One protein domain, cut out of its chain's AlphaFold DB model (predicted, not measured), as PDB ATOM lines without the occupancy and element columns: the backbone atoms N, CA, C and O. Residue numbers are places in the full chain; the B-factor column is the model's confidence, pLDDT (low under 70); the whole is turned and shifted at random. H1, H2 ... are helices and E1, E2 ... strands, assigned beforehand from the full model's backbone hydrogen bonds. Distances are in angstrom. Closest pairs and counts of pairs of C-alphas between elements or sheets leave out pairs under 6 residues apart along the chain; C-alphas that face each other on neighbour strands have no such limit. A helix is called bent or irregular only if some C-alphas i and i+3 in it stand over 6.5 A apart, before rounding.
ATOM      1  N   GLU A   6      15.677 -37.645 -19.257       81.12
ATOM      2  CA  GLU A   6      16.817 -36.723 -19.360       81.12
ATOM      3  C   GLU A   6      16.743 -35.850 -20.624       81.12
ATOM      4  O   GLU A   6      16.996 -34.646 -20.585       81.12
ATOM      5  N   GLN A   7      16.361 -36.437 -21.766       84.88
ATOM      6  CA  GLN A   7      16.212 -35.691 -23.017       84.88
ATOM      7  C   GLN A   7      15.072 -34.671 -22.918       84.88
ATOM      8  O   GLN A   7      15.207 -33.556 -23.416       84.88
ATOM      9  N   LEU A   8      13.963 -35.016 -22.257       86.06
ATOM     10  CA  LEU A   8      12.859 -34.083 -22.029       86.06
ATOM     11  C   LEU A   8      13.286 -32.916 -21.132       86.06
ATOM     12  O   LEU A   8      12.955 -31.771 -21.447       86.06
ATOM     13  N   ARG A   9      14.079 -33.163 -20.080       85.75
ATOM     14  CA  ARG A   9      14.673 -32.084 -19.271       85.75
ATOM     15  C   ARG A   9      15.577 -31.183 -20.099       85.75
ATOM     16  O   ARG A   9      15.441 -29.965 -20.028       85.75
ATOM     17  N   GLN A  10      16.455 -31.758 -20.922       87.12
ATOM     18  CA  GLN A  10      17.347 -30.993 -21.803       87.12
ATOM     19  C   GLN A  10      16.577 -30.127 -22.810       87.12
ATOM     20  O   GLN A  10      17.030 -29.042 -23.165       87.12
ATOM     21  N   LEU A  11      15.397 -30.580 -23.244       89.62
ATOM     22  CA  LEU A  11      14.491 -29.819 -24.106       89.62
ATOM     23  C   LEU A  11      13.685 -28.739 -23.358       89.62
ATOM     24  O   LEU A  11      12.922 -28.010 -23.991       89.62
ATOM     25  N   GLY A  12      13.850 -28.611 -22.039       87.38
ATOM     26  CA  GLY A  12      13.179 -27.605 -21.217       87.38
ATOM     27  C   GLY A  12      11.804 -28.027 -20.697       87.38
ATOM     28  O   GLY A  12      10.993 -27.164 -20.360       87.38
ATOM     29  N   ALA A  13      11.504 -29.328 -20.634       86.06
ATOM     30  CA  ALA A  13      10.281 -29.799 -19.991       86.06
ATOM     31  C   ALA A  13      10.303 -29.464 -18.487       86.06
ATOM     32  O   ALA A  13      11.178 -29.913 -17.743       86.06
ATOM     33  N   GLY A  14       9.322 -28.669 -18.048       85.81
ATOM     34  CA  GLY A  14       9.213 -28.233 -16.655       85.81
ATOM     35  C   GLY A  14       8.770 -29.341 -15.702       85.81
ATOM     36  O   GLY A  14       9.344 -29.474 -14.630       85.81
ATOM     37  N   VAL A  15       7.795 -30.161 -16.106       89.62
ATOM     38  CA  VAL A  15       7.284 -31.280 -15.299       89.62
ATOM     39  C   VAL A  15       7.299 -32.561 -16.123       89.62
ATOM     40  O   VAL A  15       6.789 -32.580 -17.245       89.62
ATOM     41  N   ILE A  16       7.861 -33.629 -15.563       90.56
ATOM     42  CA  ILE A  16       7.982 -34.944 -16.187       90.56
ATOM     43  C   ILE A  16       7.225 -35.975 -15.355       90.56
ATOM     44  O   ILE A  16       7.608 -36.324 -14.239       90.56
ATOM     45  N   ILE A  17       6.166 -36.509 -15.957       90.94
ATOM     46  CA  ILE A  17       5.381 -37.627 -15.433       90.94
ATOM     47  C   ILE A  17       5.821 -38.877 -16.191       90.94
ATOM     48  O   ILE A  17       5.568 -38.997 -17.390       90.94
ATOM     49  N   CYS A  18       6.494 -39.798 -15.508       89.81
ATOM     50  CA  CYS A  18       6.949 -41.049 -16.098       89.81
ATOM     51  C   CYS A  18       5.948 -42.170 -15.802       89.81
ATOM     52  O   CYS A  18       5.564 -42.380 -14.652       89.81
ATOM     53  N   VAL A  19       5.529 -42.901 -16.837       88.75
ATOM     54  CA  VAL A  19       4.635 -44.059 -16.703       88.75
ATOM     55  C   VAL A  19       5.371 -45.302 -17.183       88.75
ATOM     56  O   VAL A  19       5.613 -45.480 -18.377       88.75
ATOM     57  N   GLN A  20       5.718 -46.174 -16.246       85.50
ATOM     58  CA  GLN A  20       6.413 -47.424 -16.510       85.50
ATOM     59  C   GLN A  20       5.403 -48.564 -16.644       85.50
ATOM     60  O   GLN A  20       5.152 -49.307 -15.703       85.50
ATOM     61  N   ALA A  21       4.815 -48.697 -17.831       82.56
ATOM     62  CA  ALA A  21       3.909 -49.793 -18.172       82.56
ATOM     63  C   ALA A  21       4.669 -50.958 -18.828       82.56
ATOM     64  O   ALA A  21       4.341 -51.374 -19.938       82.56
ATOM     65  N   CYS A  22       5.717 -51.457 -18.172       74.75
ATOM     66  CA  CYS A  22       6.428 -52.658 -18.611       74.75
ATOM     67  C   CYS A  22       6.561 -53.642 -17.452       74.75
ATOM     68  O   CYS A  22       6.881 -53.196 -16.348       74.75
ATOM     69  N   PRO A  23       6.303 -54.939 -17.696       70.25
ATOM     70  CA  PRO A  23       6.443 -55.959 -16.670       70.25
ATOM     71  C   PRO A  23       7.910 -56.092 -16.264       70.25
ATOM     72  O   PRO A  23       8.815 -55.872 -17.082       70.25
ATOM     73  N   ASP A  24       8.149 -56.458 -15.007       66.25
ATOM     74  CA  ASP A  24       9.504 -56.755 -14.559       66.25
ATOM     75  C   ASP A  24       9.971 -58.049 -15.241       66.25
ATOM     76  O   ASP A  24       9.458 -59.144 -15.003       66.25
ATOM     77  N   PHE A  25      10.932 -57.913 -16.155       62.81
ATOM     78  CA  PHE A  25      11.498 -59.055 -16.853       62.81
ATOM     79  C   PHE A  25      12.538 -59.736 -15.962       62.81
ATOM     80  O   PHE A  25      13.678 -59.278 -15.858       62.81
ATOM     81  N   GLU A  26      12.157 -60.849 -15.339       59.62
ATOM     82  CA  GLU A  26      13.110 -61.734 -14.677       59.62
ATOM     83  C   GLU A  26      13.693 -62.695 -15.727       59.62
ATOM     84  O   GLU A  26      12.958 -63.497 -16.316       59.62
ATOM     85  N   PRO A  27      15.000 -62.615 -16.040       59.50
ATOM     86  CA  PRO A  27      15.597 -63.526 -16.997       59.50
ATOM     87  C   PRO A  27      15.538 -64.937 -16.420       59.50
ATOM     88  O   PRO A  27      16.316 -65.288 -15.537       59.50
ATOM     89  N   VAL A  28      14.635 -65.768 -16.945       60.22
ATOM     90  CA  VAL A  28      14.640 -67.202 -16.649       60.22
ATOM     91  C   VAL A  28      15.982 -67.750 -17.131       60.22
ATOM     92  O   VAL A  28      16.212 -67.884 -18.340       60.22
ATOM     93  N   SER A  29      16.884 -68.015 -16.185       57.56
ATOM     94  CA  SER A  29      18.197 -68.603 -16.424       57.56
ATOM     95  C   SER A  29      18.019 -70.084 -16.736       57.56
ATOM     96  O   SER A  29      18.261 -70.960 -15.908       57.56
ATOM     97  N   THR A  30      17.519 -70.378 -17.928       64.69
ATOM     98  CA  THR A  30      17.467 -71.750 -18.408       64.69
ATOM     99  C   THR A  30      18.858 -72.123 -18.911       64.69
ATOM    100  O   THR A  30      19.358 -71.547 -19.878       64.69
ATOM    101  N   GLU A  31      19.500 -73.084 -18.252       63.97
ATOM    102  CA  GLU A  31      20.766 -73.652 -18.710       63.97
ATOM    103  C   GLU A  31      20.515 -74.516 -19.955       63.97
ATOM    104  O   GLU A  31      20.045 -75.651 -19.872       63.97
ATOM    105  N   TYR A  32      20.808 -73.969 -21.135       64.56
ATOM    106  CA  TYR A  32      20.684 -74.684 -22.414       64.56
ATOM    107  C   TYR A  32      21.923 -75.536 -22.762       64.56
ATOM    108  O   TYR A  32      21.918 -76.238 -23.773       64.56
ATOM    109  N   GLY A  33      22.956 -75.515 -21.909       67.81
ATOM    110  CA  GLY A  33      24.259 -76.143 -22.149       67.81
ATOM    111  C   GLY A  33      25.120 -75.380 -23.164       67.81
ATOM    112  O   GLY A  33      24.681 -74.405 -23.770       67.81
ATOM    113  N   ASP A  34      26.356 -75.839 -23.365       69.75
ATOM    114  CA  ASP A  34      27.361 -75.134 -24.179       69.75
ATOM    115  C   ASP A  34      27.118 -75.212 -25.699       69.75
ATOM    116  O   ASP A  34      27.724 -74.467 -26.470       69.75
ATOM    117  N   TRP A  35      26.230 -76.105 -26.160       64.94
ATOM    118  CA  TRP A  35      26.012 -76.368 -27.587       64.94
ATOM    119  C   TRP A  35      24.528 -76.564 -27.910       64.94
ATOM    120  O   TRP A  35      23.878 -77.469 -27.389       64.94
ATOM    121  N   VAL A  36      24.007 -75.767 -28.849       66.25
ATOM    122  CA  VAL A  36      22.640 -75.900 -29.378       66.25
ATOM    123  C   VAL A  36      22.693 -76.263 -30.863       66.25
ATOM    124  O   VAL A  36      23.195 -75.503 -31.689       66.25
ATOM    125  N   TYR A  37      22.113 -77.406 -31.237       70.00
ATOM    126  CA  TYR A  37      21.991 -77.828 -32.639       70.00
ATOM    127  C   TYR A  37      20.781 -77.170 -33.323       70.00
ATOM    128  O   TYR A  37      19.790 -77.829 -33.642       70.00
ATOM    129  N   GLY A  38      20.854 -75.858 -33.572       70.75
ATOM    130  CA  GLY A  38      19.734 -75.080 -34.126       70.75
ATOM    131  C   GLY A  38      19.199 -75.606 -35.468       70.75
ATOM    132  O   GLY A  38      17.988 -75.716 -35.652       70.75
ATOM    133  N   GLY A  39      20.088 -76.012 -36.384       75.94
ATOM    134  CA  GLY A  39      19.701 -76.548 -37.698       75.94
ATOM    135  C   GLY A  39      18.970 -77.894 -37.626       75.94
ATOM    136  O   GLY A  39      17.990 -78.105 -38.340       75.94
ATOM    137  N   ALA A  40      19.389 -78.780 -36.716       73.31
ATOM    138  CA  ALA A  40      18.708 -80.053 -36.494       73.31
ATOM    139  C   ALA A  40      17.297 -79.813 -35.941       73.31
ATOM    140  O   ALA A  40      16.330 -80.348 -36.481       73.31
ATOM    141  N   ILE A  41      17.168 -78.951 -34.924       73.19
ATOM    142  CA  ILE A  41      15.889 -78.590 -34.289       73.19
ATOM    143  C   ILE A  41      14.920 -77.956 -35.300       73.19
ATOM    144  O   ILE A  41      13.732 -78.285 -35.305       73.19
ATOM    145  N   ALA A  42      15.411 -77.093 -36.192       74.12
ATOM    146  CA  ALA A  42      14.600 -76.494 -37.249       74.12
ATOM    147  C   ALA A  42      14.073 -77.545 -38.243       74.12
ATOM    148  O   ALA A  42      12.880 -77.554 -38.551       74.12
ATOM    149  N   LEU A  43      14.931 -78.469 -38.687       76.56
ATOM    150  CA  LEU A  43      14.540 -79.566 -39.578       76.56
ATOM    151  C   LEU A  43      13.512 -80.498 -38.914       76.56
ATOM    152  O   LEU A  43      12.551 -80.932 -39.544       76.56
ATOM    153  N   LEU A  44      13.668 -80.757 -37.618       74.94
ATOM    154  CA  LEU A  44      12.738 -81.555 -36.816       74.94
ATOM    155  C   LEU A  44      11.366 -80.897 -36.667       74.94
ATOM    156  O   LEU A  44      10.350 -81.572 -36.839       74.94
ATOM    157  N   ARG A  45      11.328 -79.583 -36.401       74.12
ATOM    158  CA  ARG A  45      10.081 -78.800 -36.376       74.12
ATOM    159  C   ARG A  45       9.398 -78.814 -37.741       74.12
ATOM    160  O   ARG A  45       8.191 -79.038 -37.799       74.12
ATOM    161  N   LEU A  46      10.164 -78.639 -38.820       78.31
ATOM    162  CA  LEU A  46       9.647 -78.670 -40.190       78.31
ATOM    163  C   LEU A  46       9.017 -80.028 -40.530       78.31
ATOM    164  O   LEU A  46       7.944 -80.083 -41.125       78.31
ATOM    165  N   LEU A  47       9.647 -81.123 -40.100       81.69
ATOM    166  CA  LEU A  47       9.175 -82.485 -40.352       81.69
ATOM    167  C   LEU A  47       8.165 -82.993 -39.301       81.69
ATOM    168  O   LEU A  47       7.701 -84.125 -39.406       81.69
ATOM    169  N   ARG A  48       7.816 -82.185 -38.283       73.06
ATOM    170  CA  ARG A  48       7.002 -82.568 -37.104       73.06
ATOM    171  C   ARG A  48       7.491 -83.841 -36.394       73.06
ATOM    172  O   ARG A  48       6.715 -84.529 -35.730       73.06
ATOM    173  N   ILE A  49       8.779 -84.159 -36.507       74.25
ATOM    174  CA  ILE A  49       9.375 -85.336 -35.873       74.25
ATOM    175  C   ILE A  49       9.810 -84.933 -34.467       74.25
ATOM    176  O   ILE A  49      10.684 -84.088 -34.286       74.25
ATOM    177  N   ARG A  50       9.199 -85.544 -33.450       60.75
ATOM    178  CA  ARG A  50       9.567 -85.296 -32.053       60.75
ATOM    179  C   ARG A  50      10.884 -86.002 -31.743       60.75
ATOM    180  O   ARG A  50      10.993 -87.216 -31.930       60.75
ATOM    181  N   TRP A  51      11.885 -85.262 -31.266       62.66
ATOM    182  CA  TRP A  51      13.144 -85.865 -30.833       62.66
ATOM    183  C   TRP A  51      12.902 -86.715 -29.589       62.66
ATOM    184  O   TRP A  51      12.695 -86.205 -28.495       62.66
ATOM    185  N   ARG A  52      12.937 -88.039 -29.759       59.00
ATOM    186  CA  ARG A  52      12.749 -89.014 -28.672       59.00
ATOM    187  C   ARG A  52      13.932 -89.063 -27.686       59.00
ATOM    188  O   ARG A  52      13.831 -89.724 -26.661       59.00
ATOM    189  N   TRP A  53      15.033 -88.375 -28.005       57.47
ATOM    190  CA  TRP A  53      16.316 -88.435 -27.292       57.47
ATOM    191  C   TRP A  53      16.759 -87.086 -26.692       57.47
ATOM    192  O   TRP A  53      17.735 -87.066 -25.948       57.47
ATOM    193  N   PHE A  54      16.054 -85.974 -26.962       60.81
ATOM    194  CA  PHE A  54      16.298 -84.707 -26.258       60.81
ATOM    195  C   PHE A  54      15.531 -84.709 -24.937       60.81
ATOM    196  O   PHE A  54      14.318 -84.911 -24.936       60.81
ATOM    197  N   LYS A  55      16.224 -84.473 -23.823       61.03
ATOM    198  CA  LYS A  55      15.603 -84.226 -22.510       61.03
ATOM    199  C   LYS A  55      15.870 -82.809 -21.983       61.03
ATOM    200  O   LYS A  55      15.543 -82.530 -20.836       61.03
ATOM    201  N   GLY A  56      16.486 -81.946 -22.794       65.50
ATOM    202  CA  GLY A  56      16.741 -80.553 -22.439       65.50
ATOM    203  C   GLY A  56      15.511 -79.667 -22.662       65.50
ATOM    204  O   GLY A  56      14.620 -80.046 -23.427       65.50
ATOM    205  N   PRO A  57      15.449 -78.497 -22.008       67.06
ATOM    206  CA  PRO A  57      14.427 -77.498 -22.291       67.06
ATOM    207  C   PRO A  57      14.538 -77.037 -23.749       67.06
ATOM    208  O   PRO A  57      15.640 -76.846 -24.270       67.06
ATOM    209  N   ASP A  58      13.398 -76.871 -24.419       69.69
ATOM    210  CA  ASP A  58      13.379 -76.382 -25.796       69.69
ATOM    211  C   ASP A  58      13.984 -74.968 -25.847       69.69
ATOM    212  O   ASP A  58      13.598 -74.110 -25.043       69.69
ATOM    213  N   PRO A  59      14.929 -74.696 -26.770       71.19
ATOM    214  CA  PRO A  59      15.476 -73.359 -26.910       71.19
ATOM    215  C   PRO A  59      14.359 -72.383 -27.304       71.19
ATOM    216  O   PRO A  59      13.503 -72.738 -28.137       71.19
ATOM    217  N   PRO A  60      14.373 -71.166 -26.731       71.88
ATOM    218  CA  PRO A  60      13.322 -70.185 -26.934       71.88
ATOM    219  C   PRO A  60      13.247 -69.808 -28.412       71.88
ATOM    220  O   PRO A  60      14.235 -69.872 -29.155       71.88
ATOM    221  N   ALA A  61      12.056 -69.439 -28.872       74.81
ATOM    222  CA  ALA A  61      11.888 -68.983 -30.248       74.81
ATOM    223  C   ALA A  61      12.623 -67.650 -30.475       74.81
ATOM    224  O   ALA A  61      12.838 -66.882 -29.541       74.81
ATOM    225  N   GLN A  62      12.958 -67.317 -31.727       77.69
ATOM    226  CA  GLN A  62      13.574 -66.019 -32.034       77.69
ATOM    227  C   GLN A  62      12.705 -64.844 -31.559       77.69
ATOM    228  O   GLN A  62      13.243 -63.864 -31.056       77.69
ATOM    229  N   ALA A  63      11.379 -64.958 -31.679       74.69
ATOM    230  CA  ALA A  63      10.441 -63.954 -31.180       74.69
ATOM    231  C   ALA A  63      10.550 -63.773 -29.657       74.69
ATOM    232  O   ALA A  63      10.591 -62.650 -29.174       74.69
ATOM    233  N   GLU A  64      10.694 -64.874 -28.922       72.19
ATOM    234  CA  GLU A  64      10.869 -64.858 -27.471       72.19
ATOM    235  C   GLU A  64      12.226 -64.250 -27.091       72.19
ATOM    236  O   GLU A  64      12.303 -63.412 -26.208       72.19
ATOM    237  N   ILE A  65      13.308 -64.576 -27.804       78.31
ATOM    238  CA  ILE A  65      14.622 -63.944 -27.581       78.31
ATOM    239  C   ILE A  65      14.554 -62.431 -27.834       78.31
ATOM    240  O   ILE A  65      15.101 -61.651 -27.059       78.31
ATOM    241  N   GLN A  66      13.886 -62.011 -28.909       77.31
ATOM    242  CA  GLN A  66      13.708 -60.596 -29.238       77.31
ATOM    243  C   GLN A  66      12.887 -59.863 -28.175       77.31
ATOM    244  O   GLN A  66      13.232 -58.739 -27.815       77.31
ATOM    245  N   GLU A  67      11.855 -60.511 -27.637       73.81
ATOM    246  CA  GLU A  67      11.061 -59.989 -26.530       73.81
ATOM    247  C   GLU A  67      11.916 -59.788 -25.275       73.81
ATOM    248  O   GLU A  67      11.971 -58.686 -24.732       73.81
ATOM    249  N   ARG A  68      12.685 -60.808 -24.881       74.38
ATOM    250  CA  ARG A  68      13.591 -60.744 -23.722       74.38
ATOM    251  C   ARG A  68      14.671 -59.664 -23.876       74.38
ATOM    252  O   ARG A  68      15.040 -59.004 -22.907       74.38
ATOM    253  N   LEU A  69      15.182 -59.460 -25.092       77.75
ATOM    254  CA  LEU A  69      16.215 -58.460 -25.379       77.75
ATOM    255  C   LEU A  69      15.699 -57.019 -25.334       77.75
ATOM    256  O   LEU A  69      16.503 -56.117 -25.096       77.75
ATOM    257  N   MET A  70      14.403 -56.772 -25.558       73.75
ATOM    258  CA  MET A  70      13.892 -55.397 -25.619       73.75
ATOM    259  C   MET A  70      13.977 -54.680 -24.265       73.75
ATOM    260  O   MET A  70      14.217 -53.475 -24.229       73.75
ATOM    261  N   PHE A  71      13.830 -55.425 -23.164       70.81
ATOM    262  CA  PHE A  71      13.827 -54.893 -21.795       70.81
ATOM    263  C   PHE A  71      15.218 -54.875 -21.150       70.81
ATOM    264  O   PHE A  71      15.444 -54.200 -20.144       70.81
ATOM    265  N   LEU A  72      16.181 -55.586 -21.745       74.81
ATOM    266  CA  LEU A  72      17.533 -55.725 -21.212       74.81
ATOM    267  C   LEU A  72      18.276 -54.383 -21.026       74.81
ATOM    268  O   LEU A  72      18.905 -54.211 -19.981       74.81
ATOM    269  N   PRO A  73      18.212 -53.406 -21.957       73.12
ATOM    270  CA  PRO A  73      18.908 -52.127 -21.790       73.12
ATOM    271  C   PRO A  73      18.452 -51.329 -20.566       73.12
ATOM    272  O   PRO A  73      19.241 -50.577 -19.992       73.12
ATOM    273  N   ASP A  74      17.188 -51.485 -20.187       68.62
ATOM    274  CA  ASP A  74      16.564 -50.775 -19.078       68.62
ATOM    275  C   ASP A  74      16.831 -51.480 -17.744       68.62
ATOM    276  O   ASP A  74      17.195 -50.822 -16.764       68.62
ATOM    277  N   ALA A  75      16.798 -52.817 -17.737       68.56
ATOM    278  CA  ALA A  75      17.251 -53.627 -16.607       68.56
ATOM    279  C   ALA A  75      18.735 -53.366 -16.275       68.56
ATOM    280  O   ALA A  75      19.092 -53.163 -15.116       68.56
ATOM    281  N   MET A  76      19.603 -53.279 -17.293       68.94
ATOM    282  CA  MET A  76      21.035 -52.986 -17.116       68.94
ATOM    283  C   MET A  76      21.316 -51.558 -16.633       68.94
ATOM    284  O   MET A  76      22.345 -51.316 -16.005       68.94
ATOM    285  N   ARG A  77      20.421 -50.604 -16.914       65.94
ATOM    286  CA  ARG A  77      20.528 -49.215 -16.433       65.94
ATOM    287  C   ARG A  77      20.033 -49.027 -14.995       65.94
ATOM    288  O   ARG A  77      20.067 -47.903 -14.497       65.94
ATOM    289  N   GLY A  78      19.589 -50.088 -14.318       56.72
ATOM    290  CA  GLY A  78      19.210 -50.035 -12.904       56.72
ATOM    291  C   GLY A  78      18.042 -49.088 -12.615       56.72
ATOM    292  O   GLY A  78      18.051 -48.406 -11.597       56.72
ATOM    293  N   GLY A  79      17.073 -48.979 -13.532       57.81
ATOM    294  CA  GLY A  79      15.888 -48.133 -13.338       57.81
ATOM    295  C   GLY A  79      16.136 -46.617 -13.408       57.81
ATOM    296  O   GLY A  79      15.206 -45.843 -13.192       57.81
ATOM    297  N   GLN A  80      17.349 -46.164 -13.760       51.31
ATOM    298  CA  GLN A  80      17.688 -44.732 -13.819       51.31
ATOM    299  C   GLN A  80      16.858 -43.925 -14.830       51.31
ATOM    300  O   GLN A  80      16.727 -42.718 -14.662       51.31
ATOM    301  N   GLY A  81      16.214 -44.563 -15.816       54.41
ATOM    302  CA  GLY A  81      15.293 -43.883 -16.741       54.41
ATOM    303  C   GLY A  81      14.122 -43.172 -16.041       54.41
ATOM    304  O   GLY A  81      13.547 -42.239 -16.600       54.41
ATOM    305  N   ALA A  82      13.804 -43.554 -14.799       58.03
ATOM    306  CA  ALA A  82      12.820 -42.882 -13.954       58.03
ATOM    307  C   ALA A  82      13.419 -41.886 -12.939       58.03
ATOM    308  O   ALA A  82      12.666 -41.141 -12.312       58.03
ATOM    309  N   GLY A  83      14.744 -41.856 -12.765       63.66
ATOM    310  CA  GLY A  83      15.417 -41.089 -11.709       63.66
ATOM    311  C   GLY A  83      15.276 -39.567 -11.826       63.66
ATOM    312  O   GLY A  83      15.414 -38.878 -10.823       63.66
ATOM    313  N   ASP A  84      14.955 -39.059 -13.019       73.50
ATOM    314  CA  ASP A  84      14.778 -37.625 -13.315       73.50
ATOM    315  C   ASP A  84      13.300 -37.231 -13.544       73.50
ATOM    316  O   ASP A  84      12.977 -36.203 -14.144       73.50
ATOM    317  N   SER A  85      12.365 -38.085 -13.112       84.00
ATOM    318  CA  SER A  85      10.926 -37.805 -13.185       84.00
ATOM    319  C   SER A  85      10.388 -37.249 -11.867       84.00
ATOM    320  O   SER A  85      10.776 -37.697 -10.791       84.00
ATOM    321  N   ASP A  86       9.459 -36.293 -11.947       87.06
ATOM    322  CA  ASP A  86       8.814 -35.692 -10.767       87.06
ATOM    323  C   ASP A  86       7.791 -36.641 -10.132       87.06
ATOM    324  O   ASP A  86       7.461 -36.545  -8.948       87.06
ATOM    325  N   ILE A  87       7.260 -37.553 -10.946       88.94
ATOM    326  CA  ILE A  87       6.369 -38.629 -10.539       88.94
ATOM    327  C   ILE A  87       6.612 -39.842 -11.439       88.94
ATOM    328  O   ILE A  87       6.656 -39.729 -12.667       88.94
ATOM    329  N   LEU A  88       6.740 -41.008 -10.811       88.50
ATOM    330  CA  LEU A  88       6.840 -42.298 -11.475       88.50
ATOM    331  C   LEU A  88       5.600 -43.123 -11.142       88.50
ATOM    332  O   LEU A  88       5.329 -43.396  -9.975       88.50
ATOM    333  N   ILE A  89       4.881 -43.556 -12.171       90.44
ATOM    334  CA  ILE A  89       3.687 -44.388 -12.045       90.44
ATOM    335  C   ILE A  89       3.992 -45.740 -12.666       90.44
ATOM    336  O   ILE A  89       4.275 -45.833 -13.861       90.44
ATOM    337  N   ARG A  90       3.896 -46.796 -11.864       88.94
ATOM    338  CA  ARG A  90       4.105 -48.174 -12.306       88.94
ATOM    339  C   ARG A  90       2.823 -48.984 -12.077       88.94
ATOM    340  O   ARG A  90       2.577 -49.402 -10.946       88.94
ATOM    341  N   PRO A  91       1.962 -49.146 -13.096       89.69
ATOM    342  CA  PRO A  91       0.777 -49.987 -12.984       89.69
ATOM    343  C   PRO A  91       1.151 -51.475 -12.863       89.69
ATOM    344  O   PRO A  91       2.100 -51.912 -13.515       89.69
ATOM    345  N   PRO A  92       0.406 -52.268 -12.070       87.94
ATOM    346  CA  PRO A  92       0.643 -53.701 -11.927       87.94
ATOM    347  C   PRO A  92       0.141 -54.443 -13.173       87.94
ATOM    348  O   PRO A  92      -1.057 -54.688 -13.320       87.94
ATOM    349  N   ILE A  93       1.053 -54.773 -14.089       86.94
ATOM    350  CA  ILE A  93       0.719 -55.408 -15.377       86.94
ATOM    351  C   ILE A  93       1.449 -56.735 -15.628       86.94
ATOM    352  O   ILE A  93       1.388 -57.256 -16.737       86.94
ATOM    353  N   ASP A  94       2.093 -57.313 -14.611       82.50
ATOM    354  CA  ASP A  94       2.942 -58.512 -14.744       82.50
ATOM    355  C   ASP A  94       2.201 -59.761 -15.266       82.50
ATOM    356  O   ASP A  94       2.823 -60.713 -15.727       82.50
ATOM    357  N   GLY A  95       0.864 -59.764 -15.219       79.81
ATOM    358  CA  GLY A  95       0.018 -60.860 -15.700       79.81
ATOM    359  C   GLY A  95      -0.465 -60.747 -17.150       79.81
ATOM    360  O   GLY A  95      -1.179 -61.643 -17.591       79.81
ATOM    361  N   PHE A  96      -0.129 -59.675 -17.874       82.75
ATOM    362  CA  PHE A  96      -0.618 -59.445 -19.237       82.75
ATOM    363  C   PHE A  96       0.468 -59.708 -20.277       82.75
ATOM    364  O   PHE A  96       1.597 -59.232 -20.157       82.75
ATOM    365  N   GLY A  97       0.111 -60.430 -21.340       76.69
ATOM    366  CA  GLY A  97       1.008 -60.617 -22.478       76.69
ATOM    367  C   GLY A  97       1.157 -59.338 -23.310       76.69
ATOM    368  O   GLY A  97       0.192 -58.596 -23.497       76.69
ATOM    369  N   LEU A  98       2.334 -59.113 -23.909       75.81
ATOM    370  CA  LEU A  98       2.575 -57.946 -24.779       75.81
ATOM    371  C   LEU A  98       1.609 -57.844 -25.971       75.81
ATOM    372  O   LEU A  98       1.363 -56.752 -26.477       75.81
ATOM    373  N   LEU A  99       1.070 -58.976 -26.432       80.44
ATOM    374  CA  LEU A  99       0.151 -59.064 -27.575       80.44
ATOM    375  C   LEU A  99      -1.296 -59.392 -27.160       80.44
ATOM    376  O   LEU A  99      -2.105 -59.808 -27.990       80.44
ATOM    377  N   GLU A 100      -1.643 -59.219 -25.884       80.50
ATOM    378  CA  GLU A 100      -2.962 -59.557 -25.343       80.50
ATOM    379  C   GLU A 100      -3.983 -58.417 -25.520       80.50
ATOM    380  O   GLU A 100      -4.486 -57.811 -24.572       80.50
ATOM    381  N   PHE A 101      -4.327 -58.116 -26.773       86.12
ATOM    382  CA  PHE A 101      -5.243 -57.014 -27.102       86.12
ATOM    383  C   PHE A 101      -6.681 -57.218 -26.597       86.12
ATOM    384  O   PHE A 101      -7.431 -56.249 -26.470       86.12
ATOM    385  N   SER A 102      -7.081 -58.456 -26.286       89.25
ATOM    386  CA  SER A 102      -8.393 -58.766 -25.697       89.25
ATOM    387  C   SER A 102      -8.606 -58.085 -24.347       89.25
ATOM    388  O   SER A 102      -9.733 -57.728 -24.011       89.25
ATOM    389  N   SER A 103      -7.520 -57.864 -23.608       87.62
ATOM    390  CA  SER A 103      -7.533 -57.333 -22.246       87.62
ATOM    391  C   SER A 103      -7.262 -55.822 -22.209       87.62
ATOM    392  O   SER A 103      -7.056 -55.243 -21.144       87.62
ATOM    393  N   TYR A 104      -7.326 -55.143 -23.362       89.31
ATOM    394  CA  TYR A 104      -7.037 -53.710 -23.487       89.31
ATOM    395  C   TYR A 104      -7.866 -52.833 -22.539       89.31
ATOM    396  O   TYR A 104      -7.313 -51.985 -21.847       89.31
ATOM    397  N   ARG A 105      -9.185 -53.056 -22.455       92.94
ATOM    398  CA  ARG A 105     -10.048 -52.272 -21.551       92.94
ATOM    399  C   ARG A 105      -9.691 -52.468 -20.080       92.94
ATOM    400  O   ARG A 105      -9.811 -51.542 -19.288       92.94
ATOM    401  N   GLN A 106      -9.267 -53.675 -19.721       91.88
ATOM    402  CA  GLN A 106      -8.837 -53.977 -18.364       91.88
ATOM    403  C   GLN A 106      -7.519 -53.262 -18.048       91.88
ATOM    404  O   GLN A 106      -7.402 -52.648 -16.993       91.88
ATOM    405  N   LEU A 107      -6.563 -53.278 -18.981       90.75
ATOM    406  CA  LEU A 107      -5.300 -52.543 -18.867       90.75
ATOM    407  C   LEU A 107      -5.517 -51.027 -18.760       90.75
ATOM    408  O   LEU A 107      -4.882 -50.377 -17.932       90.75
ATOM    409  N   GLU A 108      -6.438 -50.470 -19.549       92.94
ATOM    410  CA  GLU A 108      -6.832 -49.059 -19.466       92.94
ATOM    411  C   GLU A 108      -7.361 -48.715 -18.067       92.94
ATOM    412  O   GLU A 108      -6.914 -47.743 -17.453       92.94
ATOM    413  N   GLN A 109      -8.264 -49.544 -17.536       94.31
ATOM    414  CA  GLN A 109      -8.836 -49.340 -16.212       94.31
ATOM    415  C   GLN A 109      -7.781 -49.459 -15.103       94.31
ATOM    416  O   GLN A 109      -7.710 -48.583 -14.247       94.31
ATOM    417  N   ILE A 110      -6.907 -50.470 -15.152       94.00
ATOM    418  CA  ILE A 110      -5.794 -50.633 -14.199       94.00
ATOM    419  C   ILE A 110      -4.870 -49.412 -14.231       94.00
ATOM    420  O   ILE A 110      -4.475 -48.898 -13.181       94.00
ATOM    421  N   GLY A 111      -4.536 -48.926 -15.430       93.00
ATOM    422  CA  GLY A 111      -3.730 -47.723 -15.605       93.00
ATOM    423  C   GLY A 111      -4.386 -46.501 -14.964       93.00
ATOM    424  O   GLY A 111      -3.731 -45.780 -14.212       93.00
ATOM    425  N   TYR A 112      -5.684 -46.298 -15.200       94.94
ATOM    426  CA  TYR A 112      -6.438 -45.181 -14.630       94.94
ATOM    427  C   TYR A 112      -6.545 -45.262 -13.101       94.94
ATOM    428  O   TYR A 112      -6.216 -44.296 -12.408       94.94
ATOM    429  N   ASP A 113      -6.948 -46.419 -12.581       95.31
ATOM    430  CA  ASP A 113      -7.137 -46.667 -11.151       95.31
ATOM    431  C   ASP A 113      -5.813 -46.550 -10.381       95.31
ATOM    432  O   ASP A 113      -5.803 -46.117  -9.229       95.31
ATOM    433  N   THR A 114      -4.683 -46.856 -11.029       94.19
ATOM    434  CA  THR A 114      -3.347 -46.666 -10.444       94.19
ATOM    435  C   THR A 114      -2.886 -45.209 -10.518       94.19
ATOM    436  O   THR A 114      -2.393 -44.659  -9.532       94.19
ATOM    437  N   ALA A 115      -3.022 -44.568 -11.682       94.50
ATOM    438  CA  ALA A 115      -2.469 -43.238 -11.924       94.50
ATOM    439  C   ALA A 115      -3.234 -42.143 -11.175       94.50
ATOM    440  O   ALA A 115      -2.624 -41.240 -10.601       94.50
ATOM    441  N   ARG A 116      -4.569 -42.220 -11.155       94.75
ATOM    442  CA  ARG A 116      -5.433 -41.191 -10.567       94.75
ATOM    443  C   ARG A 116      -5.104 -40.871  -9.102       94.75
ATOM    444  O   ARG A 116      -4.840 -39.700  -8.824       94.75
ATOM    445  N   PRO A 117      -5.087 -41.830  -8.157       95.12
ATOM    446  CA  PRO A 117      -4.810 -41.517  -6.756       95.12
ATOM    447  C   PRO A 117      -3.392 -40.972  -6.546       95.12
ATOM    448  O   PRO A 117      -3.201 -40.099  -5.697       95.12
ATOM    449  N   GLN A 118      -2.409 -41.432  -7.332       93.88
ATOM    450  CA  GLN A 118      -1.030 -40.940  -7.261       93.88
ATOM    451  C   GLN A 118      -0.919 -39.494  -7.754       93.88
ATOM    452  O   GLN A 118      -0.334 -38.660  -7.064       93.88
ATOM    453  N   LEU A 119      -1.540 -39.172  -8.894       92.44
ATOM    454  CA  LEU A 119      -1.607 -37.800  -9.403       92.44
ATOM    455  C   LEU A 119      -2.330 -36.879  -8.426       92.44
ATOM    456  O   LEU A 119      -1.854 -35.783  -8.151       92.44
ATOM    457  N   GLU A 120      -3.468 -37.308  -7.882       93.12
ATOM    458  CA  GLU A 120      -4.216 -36.513  -6.910       93.12
ATOM    459  C   GLU A 120      -3.394 -36.257  -5.637       93.12
ATOM    460  O   GLU A 120      -3.405 -35.145  -5.106       93.12
ATOM    461  N   ALA A 121      -2.659 -37.258  -5.145       92.75
ATOM    462  CA  ALA A 121      -1.769 -37.100  -3.999       92.75
ATOM    463  C   ALA A 121      -0.611 -36.138  -4.299       92.75
ATOM    464  O   ALA A 121      -0.350 -35.235  -3.504       92.75
ATOM    465  N   TRP A 122       0.031 -36.283  -5.461       92.75
ATOM    466  CA  TRP A 122       1.110 -35.405  -5.910       92.75
ATOM    467  C   TRP A 122       0.633 -33.957  -6.087       92.75
ATOM    468  O   TRP A 122       1.254 -33.035  -5.563       92.75
ATOM    469  N   LEU A 123      -0.533 -33.753  -6.710       91.38
ATOM    470  CA  LEU A 123      -1.154 -32.434  -6.869       91.38
ATOM    471  C   LEU A 123      -1.516 -31.788  -5.528       91.38
ATOM    472  O   LEU A 123      -1.450 -30.567  -5.405       91.38
ATOM    473  N   ARG A 124      -1.906 -32.570  -4.513       91.38
ATOM    474  CA  ARG A 124      -2.140 -32.048  -3.155       91.38
ATOM    475  C   ARG A 124      -0.849 -31.677  -2.425       91.38
ATOM    476  O   ARG A 124      -0.914 -30.891  -1.482       91.38
ATOM    477  N   GLY A 125       0.292 -32.217  -2.847       89.19
ATOM    478  CA  GLY A 125       1.602 -31.916  -2.280       89.19
ATOM    479  C   GLY A 125       1.996 -30.443  -2.419       89.19
ATOM    480  O   GLY A 125       1.311 -29.637  -3.049       89.19
ATOM    481  N   SER A 126       3.121 -30.063  -1.817       84.88
ATOM    482  CA  SER A 126       3.637 -28.687  -1.845       84.88
ATOM    483  C   SER A 126       4.826 -28.492  -2.788       84.88
ATOM    484  O   SER A 126       5.442 -27.430  -2.735       84.88
ATOM    485  N   SER A 127       5.161 -29.471  -3.639       87.75
ATOM    486  CA  SER A 127       6.262 -29.331  -4.600       87.75
ATOM    487  C   SER A 127       6.001 -28.184  -5.580       87.75
ATOM    488  O   SER A 127       4.854 -27.912  -5.950       87.75
ATOM    489  N   THR A 128       7.071 -27.501  -5.991       87.88
ATOM    490  CA  THR A 128       7.019 -26.382  -6.946       87.88
ATOM    491  C   THR A 128       6.322 -26.798  -8.243       87.88
ATOM    492  O   THR A 128       5.465 -26.076  -8.754       87.88
ATOM    493  N   ASP A 129       6.593 -28.014  -8.707       88.81
ATOM    494  CA  ASP A 129       6.044 -28.571  -9.944       88.81
ATOM    495  C   ASP A 129       4.536 -28.830  -9.831       88.81
ATOM    496  O   ASP A 129       3.758 -28.455 -10.711       88.81
ATOM    497  N   ALA A 130       4.082 -29.368  -8.693       88.25
ATOM    498  CA  ALA A 130       2.659 -29.563  -8.426       88.25
ATOM    499  C   ALA A 130       1.913 -28.231  -8.268       88.25
ATOM    500  O   ALA A 130       0.735 -28.123  -8.617       88.25
ATOM    501  N   GLN A 131       2.557 -27.197  -7.717       89.31
ATOM    502  CA  GLN A 131       1.985 -25.846  -7.668       89.31
ATOM    503  C   GLN A 131       1.844 -25.253  -9.073       89.31
ATOM    504  O   GLN A 131       0.780 -24.729  -9.404       89.31
ATOM    505  N   HIS A 132       2.872 -25.397  -9.912       88.81
ATOM    506  CA  HIS A 132       2.846 -24.933 -11.295       88.81
ATOM    507  C   HIS A 132       1.708 -25.589 -12.088       88.81
ATOM    508  O   HIS A 132       0.885 -24.894 -12.683       88.81
ATOM    509  N   VAL A 133       1.590 -26.919 -12.025       89.69
ATOM    510  CA  VAL A 133       0.520 -27.647 -12.723       89.69
ATOM    511  C   VAL A 133      -0.864 -27.249 -12.208       89.69
ATOM    512  O   VAL A 133      -1.772 -27.035 -13.011       89.69
ATOM    513  N   ARG A 134      -1.044 -27.066 -10.894       89.88
ATOM    514  CA  ARG A 134      -2.317 -26.569 -10.338       89.88
ATOM    515  C   ARG A 134      -2.681 -25.185 -10.854       89.88
ATOM    516  O   ARG A 134      -3.838 -24.975 -11.208       89.88
ATOM    517  N   ALA A 135      -1.719 -24.266 -10.918       88.44
ATOM    518  CA  ALA A 135      -1.955 -22.928 -11.448       88.44
ATOM    519  C   ALA A 135      -2.407 -22.984 -12.918       88.44
ATOM    520  O   ALA A 135      -3.369 -22.314 -13.288       88.44
ATOM    521  N   VAL A 136      -1.782 -23.843 -13.732       88.69
ATOM    522  CA  VAL A 136      -2.173 -24.058 -15.137       88.69
ATOM    523  C   VAL A 136      -3.585 -24.649 -15.251       88.69
ATOM    524  O   VAL A 136      -4.375 -24.175 -16.064       88.69
ATOM    525  N   ILE A 137      -3.933 -25.639 -14.421       88.38
ATOM    526  CA  ILE A 137      -5.279 -26.246 -14.399       88.38
ATOM    527  C   ILE A 137      -6.345 -25.222 -13.978       88.38
ATOM    528  O   ILE A 137      -7.435 -25.174 -14.545       88.38
ATOM    529  N   GLN A 138      -6.051 -24.387 -12.980       88.94
ATOM    530  CA  GLN A 138      -6.975 -23.343 -12.536       88.94
ATOM    531  C   GLN A 138      -7.167 -22.276 -13.616       88.94
ATOM    532  O   GLN A 138      -8.308 -21.911 -13.910       88.94
ATOM    533  N   ALA A 139      -6.079 -21.838 -14.257       86.50
ATOM    534  CA  ALA A 139      -6.135 -20.893 -15.365       86.50
ATOM    535  C   ALA A 139      -7.007 -21.429 -16.512       86.50
ATOM    536  O   ALA A 139      -7.969 -20.762 -16.895       86.50
ATOM    537  N   SER A 140      -6.774 -22.665 -16.969       84.38
ATOM    538  CA  SER A 140      -7.558 -23.264 -18.058       84.38
ATOM    539  C   SER A 140      -9.041 -23.427 -17.705       84.38
ATOM    540  O   SER A 140      -9.906 -23.114 -18.521       84.38
ATOM    541  N   SER A 141      -9.359 -23.813 -16.463       83.06
ATOM    542  CA  SER A 141     -10.755 -23.951 -16.017       83.06
ATOM    543  C   SER A 141     -11.530 -22.625 -16.037       83.06
ATOM    544  O   SER A 141     -12.708 -22.593 -16.399       83.06
ATOM    545  N   SER A 142     -10.868 -21.514 -15.694       78.00
ATOM    546  CA  SER A 142     -11.475 -20.180 -15.713       78.00
ATOM    547  C   SER A 142     -11.702 -19.670 -17.140       78.00
ATOM    548  O   SER A 142     -12.726 -19.049 -17.425       78.00
ATOM    549  N   GLU A 143     -10.792 -19.988 -18.061       76.75
ATOM    550  CA  GLU A 143     -10.908 -19.647 -19.478       76.75
ATOM    551  C   GLU A 143     -12.056 -20.406 -20.151       76.75
ATOM    552  O   GLU A 143     -12.843 -19.808 -20.891       76.75
ATOM    553  N   ASP A 144     -12.207 -21.696 -19.844       77.12
ATOM    554  CA  ASP A 144     -13.312 -22.517 -20.344       77.12
ATOM    555  C   ASP A 144     -14.666 -22.041 -19.795       77.12
ATOM    556  O   ASP A 144     -15.649 -21.961 -20.541       77.12
ATOM    557  N   ALA A 145     -14.722 -21.644 -18.518       77.44
ATOM    558  CA  ALA A 145     -15.916 -21.050 -17.918       77.44
ATOM    559  C   ALA A 145     -16.283 -19.706 -18.573       77.44
ATOM    560  O   ALA A 145     -17.447 -19.480 -18.915       77.44
ATOM    561  N   ASN A 146     -15.294 -18.844 -18.826       76.38
ATOM    562  CA  ASN A 146     -15.491 -17.564 -19.509       76.38
ATOM    563  C   ASN A 146     -15.969 -17.756 -20.956       76.38
ATOM    564  O   ASN A 146     -16.867 -17.050 -21.421       76.38
ATOM    565  N   PHE A 147     -15.423 -18.744 -21.668       75.06
ATOM    566  CA  PHE A 147     -15.851 -19.092 -23.021       75.06
ATOM    567  C   PHE A 147     -17.279 -19.657 -23.055       75.06
ATOM    568  O   PHE A 147     -18.078 -19.278 -23.919       75.06
ATOM    569  N   ALA A 148     -17.630 -20.530 -22.107       76.81
ATOM    570  CA  ALA A 148     -18.987 -21.048 -21.966       76.81
ATOM    571  C   ALA A 148     -19.986 -19.920 -21.660       76.81
ATOM    572  O   ALA A 148     -21.035 -19.845 -22.305       76.81
ATOM    573  N   HIS A 149     -19.623 -18.998 -20.762       77.19
ATOM    574  CA  HIS A 149     -20.444 -17.845 -20.395       77.19
ATOM    575  C   HIS A 149     -20.672 -16.884 -21.579       77.19
ATOM    576  O   HIS A 149     -21.808 -16.490 -21.865       77.19
ATOM    577  N   ALA A 150     -19.617 -16.583 -22.341       70.31
ATOM    578  CA  ALA A 150     -19.676 -15.791 -23.571       70.31
ATOM    579  C   ALA A 150     -20.610 -16.406 -24.632       70.31
ATOM    580  O   ALA A 150     -21.358 -15.694 -25.308       70.31
ATOM    581  N   LYS A 151     -20.610 -17.739 -24.758       73.50
ATOM    582  CA  LYS A 151     -21.498 -18.464 -25.676       73.50
ATOM    583  C   LYS A 151     -22.964 -18.384 -25.242       73.50
ATOM    584  O   LYS A 151     -23.829 -18.194 -26.095       73.50
ATOM    585  N   THR A 152     -23.255 -18.483 -23.942       74.81
ATOM    586  CA  THR A 152     -24.624 -18.327 -23.410       74.81
ATOM    587  C   THR A 152     -25.178 -16.910 -23.551       74.81
ATOM    588  O   THR A 152     -26.381 -16.756 -23.728       74.81
ATOM    589  N   LEU A 153     -24.320 -15.883 -23.559       76.06
ATOM    590  CA  LEU A 153     -24.713 -14.485 -23.795       76.06
ATOM    591  C   LEU A 153     -24.943 -14.146 -25.282       76.06
ATOM    592  O   LEU A 153     -25.118 -12.981 -25.632       76.06
ATOM    593  N   GLY A 154     -24.942 -15.144 -26.174       67.00
ATOM    594  CA  GLY A 154     -25.232 -14.941 -27.594       67.00
ATOM    595  C   GLY A 154     -24.143 -14.167 -28.342       67.00
ATOM    596  O   GLY A 154     -24.431 -13.537 -29.362       67.00
ATOM    597  N   MET A 155     -22.892 -14.190 -27.862       65.62
ATOM    598  CA  MET A 155     -21.786 -13.533 -28.559       65.62
ATOM    599  C   MET A 155     -21.622 -14.088 -29.980       65.62
ATOM    600  O   MET A 155     -21.555 -15.297 -30.205       65.62
TER     601      MET A 155
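AT A GLANCE: This is residues 6 to 155 of the 200 residues of the protein "Hypothetical protein" of Polarella glacialis (UniProt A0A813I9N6). This is a long, open, strung-out model: two very short parallel strands, E1 and E2, sit side by side near its middle, and the long helix H4 packs on E2. H4 and H5 meet at their ends in an L-shaped corner, from which residues 135 to 146 and 148 to 154 stick out toward one end of the long axis, while H3 and H2 are strung out on long loops toward the other. The printed part has 150 residues, with five named helices and two named strands in the order H1, E1, H2, H3, E2, H4, H5; the class is mostly helix. The whole is extended, with a radius of gyration of the C-alphas of 24.8 A, a rod spanning 83 by 36 by 26 A.

IN THESE COORDINATES: Find C-alpha 6 at (16.817, -36.723, -19.360), where H1 begins; it runs through residue 10, 6.3 A. E1 follows at residues 17 to 19, 6.6 A. Go on to H2, residues 38 to 46, 12.3 A, beginning with C-alpha 38 at (19.734, -75.080, -34.126). H3 takes residues 62 to 76, 21.2 A, and is irregular, with C-alphas 70 and 73 7.1 A apart. E2 is residues 87 to 89, 6.5 A. H4 is residues 101 to 124, 34.7 A, and is irregular too, with C-alphas 102 and 105 7.9 A apart. H5, residues 128 to 152, runs 36.6 A to C-alpha 152 at (-24.624, -18.327, -23.410).

HOW THE PARTS SIT: Look first at E1 and E2, parallel neighbours at 18 degrees: N 18 and O 87 are within hydrogen-bond range at 2.8 A, as are N 89 and O 18 at 2.8 A. With H2 and H3 between them they form a strand-helix-strand unit, two parallel neighbour strands joined through helices, with a right-handed crossover. E2 and H4 have 4 pairs of C-alphas within 8 A, the closest being those of Ile 89 and Ala 115, 6.3 A apart. H4 touches H5 with residues 122 to 124 alone, the closest C-alphas being those of Leu 123 and Ala 130 at 5.0 A; their lines are about perpendicular, at 75 degrees. H1, H2 and H3 touch no helix. In H1, H2 and H5 every O i to N i+4 pair is within hydrogen-bond range, against 7 of 11 in H3 and 16 of 20 in H4.

THE WHOLE: The C-alphas farthest apart, those of Trp 53 and Leu 153, are 84.6 A apart. The printed part has no cut. The links E1 to H2, H2 to H3 and E2 to H4 are long. Mean pLDDT of the printed part is 78.7; look for values under 70 at residues 24 to 36, 50 to 58, 74 to 83 and 154 to 155.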